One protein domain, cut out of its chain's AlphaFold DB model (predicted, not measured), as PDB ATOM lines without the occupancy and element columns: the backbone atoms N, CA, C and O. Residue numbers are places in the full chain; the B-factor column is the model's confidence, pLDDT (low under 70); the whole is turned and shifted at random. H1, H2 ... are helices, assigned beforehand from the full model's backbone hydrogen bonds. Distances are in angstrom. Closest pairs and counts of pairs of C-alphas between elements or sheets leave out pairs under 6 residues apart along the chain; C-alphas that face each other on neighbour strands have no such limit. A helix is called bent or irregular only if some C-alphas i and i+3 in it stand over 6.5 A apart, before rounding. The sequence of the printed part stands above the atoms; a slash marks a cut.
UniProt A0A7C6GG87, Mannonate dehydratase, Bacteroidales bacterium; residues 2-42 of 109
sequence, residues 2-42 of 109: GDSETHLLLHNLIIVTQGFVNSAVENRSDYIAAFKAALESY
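AT A GLANCE: This is residues 2 to 42 of the 109 residues of the protein "Mannonate dehydratase" of Bacteroidales bacterium (UniProt A0A7C6GG87). Two helices meet at a steep angle, the shorter H2 packed on residues 10 to 15 of the longer H1, while residues 2 to 9 stick out as an arm. A long loop, residues 18 to 30, joins the two helices. The printed part has 41 residues, with H1 then H2, no named strand, and the class all helix. It is compact, with a radius of gyration of the C-alphas of 10.1 A, yet elongated, spanning 31 by 18 by 16 A.

HOW THE PARTS SIT: H1, residues 3 to 17, touches H2, residues 31 to 40, with residues 10 to 15 alone. Their closest C-alphas, those of Ile 14 and Phe 35, are 7.3 A apart. The helices run the same way at a steep tilt of 54 degrees. Every O i to N i+4 pair is within hydrogen-bond range in H2, and 10 of 11 in H1.

IN THESE COORDINATES: H1 begins at C-alpha 3 (56.342, -48.000, -36.272) and is 20.3 A long. It is neither bent nor irregular, but only just: C-alphas 13 and 16 are 6.1 A apart. H2, 14.3 A long, ends at C-alpha 40 (40.441, -35.325, -20.460).

THE WHOLE: The C-alphas of Gly 2 and Ser 41 are the two farthest apart, at 31.1 A. The printed part has no cut. The link from H1 to H2 is long, and pLDDT is under 70 at residues 19 to 27.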
ATOM      1  N   GLY A   2      54.908 -52.687 -36.908       92.00
ATOM      2  CA  GLY A   2      56.008 -51.740 -37.128       92.00
ATOM      3  C   GLY A   2      55.615 -50.311 -36.733       92.00
ATOM      4  O   GLY A   2      54.428 -50.013 -36.573       92.00
ATOM      5  N   ASP A   3      56.591 -49.408 -36.629       88.31
ATOM      6  CA  ASP A   3      56.342 -48.000 -36.272       88.31
ATOM      7  C   ASP A   3      55.416 -47.303 -37.285       88.31
ATOM      8  O   ASP A   3      54.497 -46.577 -36.907       88.31
ATOM      9  N   SER A   4      55.592 -47.591 -38.579       90.44
ATOM     10  CA  SER A   4      54.739 -47.057 -39.649       90.44
ATOM     11  C   SER A   4      53.297 -47.574 -39.572       90.44
ATOM     12  O   SER A   4      52.354 -46.806 -39.750       90.44
ATOM     13  N   GLU A   5      53.116 -48.855 -39.248       92.88
ATOM     14  CA  GLU A   5      51.797 -49.480 -39.112       92.88
ATOM     15  C   GLU A   5      51.050 -48.934 -37.886       92.88
ATOM     16  O   GLU A   5      49.862 -48.619 -37.954       92.88
ATOM     17  N   THR A   6      51.776 -48.736 -36.783       92.25
ATOM     18  CA  THR A   6      51.262 -48.087 -35.571       92.25
ATOM     19  C   THR A   6      50.810 -46.660 -35.867       92.25
ATOM     20  O   THR A   6      49.714 -46.264 -35.472       92.25
ATOM     21  N   HIS A   7      51.623 -45.892 -36.596       89.06
ATOM     22  CA  HIS A   7      51.278 -44.522 -36.960       89.06
ATOM     23  C   HIS A   7      50.039 -44.459 -37.863       89.06
ATOM     24  O   HIS A   7      49.156 -43.636 -37.631       89.06
ATOM     25  N   LEU A   8      49.937 -45.358 -38.847       90.75
ATOM     26  CA  LEU A   8      48.779 -45.439 -39.736       90.75
ATOM     27  C   LEU A   8      47.499 -45.787 -38.966       90.75
ATOM     28  O   LEU A   8      46.459 -45.167 -39.188       90.75
ATOM     29  N   LEU A   9      47.574 -46.738 -38.032       91.38
ATOM     30  CA  LEU A   9      46.434 -47.099 -37.194       91.38
ATOM     31  C   LEU A   9      45.982 -45.925 -36.316       91.38
ATOM     32  O   LEU A   9      44.788 -45.639 -36.252       91.38
ATOM     33  N   LEU A  10      46.918 -45.223 -35.670       89.62
ATOM     34  CA  LEU A  10      46.607 -44.062 -34.831       89.62
ATOM     35  C   LEU A  10      45.997 -42.919 -35.643       89.62
ATOM     36  O   LEU A  10      45.021 -42.315 -35.202       89.62
ATOM     37  N   HIS A  11      46.537 -42.653 -36.832       87.69
ATOM     38  CA  HIS A  11      45.982 -41.666 -37.748       87.69
ATOM     39  C   HIS A  11      44.552 -42.035 -38.156       87.69
ATOM     40  O   HIS A  11      43.649 -41.207 -38.063       87.69
ATOM     41  N   ASN A  12      44.310 -43.287 -38.547       89.75
ATOM     42  CA  ASN A  12      42.976 -43.730 -38.949       89.75
ATOM     43  C   ASN A  12      41.983 -43.657 -37.786       89.75
ATOM     44  O   ASN A  12      40.880 -43.142 -37.949       89.75
ATOM     45  N   LEU A  13      42.381 -44.102 -36.595       88.00
ATOM     46  CA  LEU A  13      41.516 -44.036 -35.426       88.00
ATOM     47  C   LEU A  13      41.196 -42.580 -35.063       88.00
ATOM     48  O   LEU A  13      40.031 -42.234 -34.936       88.00
ATOM     49  N   ILE A  14      42.194 -41.707 -34.929       86.75
ATOM     50  CA  ILE A  14      41.984 -40.359 -34.380       86.75
ATOM     51  C   ILE A  14      41.486 -39.379 -35.446       86.75
ATOM     52  O   ILE A  14      40.504 -38.680 -35.218       86.75
ATOM     53  N   ILE A  15      42.140 -39.316 -36.605       83.25
ATOM     54  CA  ILE A  15      41.819 -38.328 -37.642       83.25
ATOM     55  C   ILE A  15      40.637 -38.797 -38.484       83.25
ATOM     56  O   ILE A  15      39.660 -38.070 -38.612       83.25
ATOM     57  N   VAL A  16      40.695 -40.017 -39.027       80.69
ATOM     58  CA  VAL A  16      39.684 -40.467 -39.999       80.69
ATOM     59  C   VAL A  16      38.343 -40.755 -39.326       80.69
ATOM     60  O   VAL A  16      37.313 -40.370 -39.869       80.69
ATOM     61  N   THR A  17      38.330 -41.393 -38.147       77.44
ATOM     62  CA  THR A  17      37.053 -41.722 -37.481       77.44
ATOM     63  C   THR A  17      36.567 -40.665 -36.490       77.44
ATOM     64  O   THR A  17      35.361 -40.478 -36.366       77.44
ATOM     65  N   GLN A  18      37.466 -39.969 -35.779       72.38
ATOM     66  CA  GLN A  18      37.071 -39.019 -34.724       72.38
ATOM     67  C   GLN A  18      37.247 -37.540 -35.114       72.38
ATOM     68  O   GLN A  18      36.673 -36.678 -34.447       72.38
ATOM     69  N   GLY A  19      37.978 -37.224 -36.193       60.09
ATOM     70  CA  GLY A  19      38.224 -35.843 -36.639       60.09
ATOM     71  C   GLY A  19      36.944 -35.082 -36.993       60.09
ATOM     72  O   GLY A  19      36.818 -33.907 -36.654       60.09
ATOM     73  N   PHE A  20      35.936 -35.790 -37.513       56.72
ATOM     74  CA  PHE A  20      34.618 -35.234 -37.842       56.72
ATOM     75  C   PHE A  20      33.885 -34.622 -36.633       56.72
ATOM     76  O   PHE A  20      33.052 -33.733 -36.790       56.72
ATOM     77  N   VAL A  21      34.188 -35.087 -35.416       55.56
ATOM     78  CA  VAL A  21      33.516 -34.645 -34.183       55.56
ATOM     79  C   VAL A  21      34.180 -33.392 -33.602       55.56
ATOM     80  O   VAL A  21      33.541 -32.645 -32.858       55.56
ATOM     81  N   ASN A  22      35.452 -33.132 -33.928       55.47
ATOM     82  CA  ASN A  22      36.166 -31.968 -33.419       55.47
ATOM     83  C   ASN A  22      37.304 -31.527 -34.351       55.47
ATOM     84  O   ASN A  22      38.379 -32.130 -34.371       55.47
ATOM     85  N   SER A  23      37.126 -30.375 -35.004       59.25
ATOM     86  CA  SER A  23      38.173 -29.713 -35.795       59.25
ATOM     87  C   SER A  23      39.436 -29.369 -34.985       59.25
ATOM     88  O   SER A  23      40.450 -28.994 -35.563       59.25
ATOM     89  N   ALA A  24      39.427 -29.512 -33.651       58.94
ATOM     90  CA  ALA A  24      40.591 -29.294 -32.788       58.94
ATOM     91  C   ALA A  24      41.764 -30.260 -33.026       58.94
ATOM     92  O   ALA A  24      42.869 -29.964 -32.560       58.94
ATOM     93  N   VAL A  25      41.545 -31.398 -33.700       64.25
ATOM     94  CA  VAL A  25      42.604 -32.373 -34.037       64.25
ATOM     95  C   VAL A  25      42.926 -32.442 -35.532       64.25
ATOM     96  O   VAL A  25      43.960 -32.997 -35.899       64.25
ATOM     97  N   GLU A  26      42.088 -31.860 -36.392       65.69
ATOM     98  CA  GLU A  26      42.308 -31.848 -37.839       65.69
ATOM     99  C   GLU A  26      43.514 -30.966 -38.206       65.69
ATOM    100  O   GLU A  26      43.703 -29.879 -37.661       65.69
ATOM    101  N   ASN A  27      44.348 -31.432 -39.142       68.62
ATOM    102  CA  ASN A  27      45.534 -30.724 -39.654       68.62
ATOM    103  C   ASN A  27      46.618 -30.381 -38.611       68.62
ATOM    104  O   ASN A  27      47.414 -29.462 -38.814       68.62
ATOM    105  N   ARG A  28      46.691 -31.132 -37.506       73.75
ATOM    106  CA  ARG A  28      47.720 -30.965 -36.470       73.75
ATOM    107  C   ARG A  28      48.793 -32.042 -36.540       73.75
ATOM    108  O   ARG A  28      48.489 -33.230 -36.572       73.75
ATOM    109  N   SER A  29      50.060 -31.640 -36.470       81.75
ATOM    110  CA  SER A  29      51.185 -32.578 -36.345       81.75
ATOM    111  C   SER A  29      51.232 -33.264 -34.973       81.75
ATOM    112  O   SER A  29      51.737 -34.377 -34.860       81.75
ATOM    113  N   ASP A  30      50.651 -32.643 -33.942       87.62
ATOM    114  CA  ASP A  30      50.557 -33.141 -32.566       87.62
ATOM    115  C   ASP A  30      49.174 -33.739 -32.229       87.62
ATOM    116  O   ASP A  30      48.772 -33.776 -31.063       87.62
ATOM    117  N   TYR A  31      48.441 -34.232 -33.236       86.38
ATOM    118  CA  TYR A  31      47.056 -34.709 -33.105       86.38
ATOM    119  C   TYR A  31      46.838 -35.726 -31.975       86.38
ATOM    120  O   TYR A  31      45.789 -35.713 -31.340       86.38
ATOM    121  N   ILE A  32      47.828 -36.570 -31.663       89.19
ATOM    122  CA  ILE A  32      47.749 -37.527 -30.548       89.19
ATOM    123  C   ILE A  32      47.656 -36.796 -29.201       89.19
ATOM    124  O   ILE A  32      46.844 -37.162 -28.350       89.19
ATOM    125  N   ALA A  33      48.486 -35.772 -28.988       89.50
ATOM    126  CA  ALA A  33      48.487 -34.995 -27.750       89.50
ATOM    127  C   ALA A  33      47.212 -34.149 -27.636       89.50
ATOM    128  O   ALA A  33      46.578 -34.132 -26.581       89.50
ATOM    129  N   ALA A  34      46.797 -33.524 -28.741       86.31
ATOM    130  CA  ALA A  34      45.548 -32.772 -28.817       86.31
ATOM    131  C   ALA A  34      44.325 -33.659 -28.525       86.31
ATOM    132  O   ALA A  34      43.452 -33.274 -27.749       86.31
ATOM    133  N   PHE A  35      44.298 -34.875 -29.077       86.94
ATOM    134  CA  PHE A  35      43.233 -35.841 -28.831       86.94
ATOM    135  C   PHE A  35      43.175 -36.273 -27.365       86.94
ATOM    136  O   PHE A  35      42.105 -36.252 -26.763       86.94
ATOM    137  N   LYS A  36      44.323 -36.586 -26.750       88.06
ATOM    138  CA  LYS A  36      44.390 -36.901 -25.313       88.06
ATOM    139  C   LYS A  36      43.870 -35.753 -24.449       88.06
ATOM    140  O   LYS A  36      43.069 -35.990 -23.554       88.06
ATOM    141  N   ALA A  37      44.268 -34.517 -24.743       87.31
ATOM    142  CA  ALA A  37      43.776 -33.347 -24.019       87.31
ATOM    143  C   ALA A  37      42.257 -33.157 -24.178       87.31
ATOM    144  O   ALA A  37      41.576 -32.793 -23.221       87.31
ATOM    145  N   ALA A  38      41.710 -33.440 -25.365       84.69
ATOM    146  CA  ALA A  38      40.270 -33.410 -25.592       84.69
ATOM    147  C   ALA A  38      39.542 -34.490 -24.774       84.69
ATOM    148  O   ALA A  38      38.523 -34.184 -24.155       84.69
ATOM    149  N   LEU A  39      40.077 -35.715 -24.707       86.31
ATOM    150  CA  LEU A  39      39.505 -36.795 -23.894       86.31
ATOM    151  C   LEU A  39      39.431 -36.427 -22.407       86.31
ATOM    152  O   LEU A  39      38.416 -36.699 -21.769       86.31
ATOM    153  N   GLU A  40      40.442 -35.740 -21.870       87.31
ATOM    154  CA  GLU A  40      40.441 -35.325 -20.460       87.31
ATOM    155  C   GLU A  40      39.266 -34.411 -20.098       87.31
ATOM    156  O   GLU A  40      38.729 -34.494 -18.994       87.31
ATOM    157  N   SER A  41      38.783 -33.592 -21.038       84.62
ATOM    158  CA  SER A  41      37.604 -32.745 -20.791       84.62
ATOM    159  C   SER A  41      36.321 -33.545 -20.519       84.62
ATOM    160  O   SER A  41      35.394 -33.037 -19.885       84.62
ATOM    161  N   TYR A  42      36.288 -34.810 -20.941       85.75
ATOM    162  CA  TYR A  42      35.176 -35.734 -20.734       85.75
ATOM    163  C   TYR A  42      35.413 -36.726 -19.593       85.75
ATOM    164  O   TYR A  42      34.485 -37.453 -19.246       85.75
TER     165      TYR A  42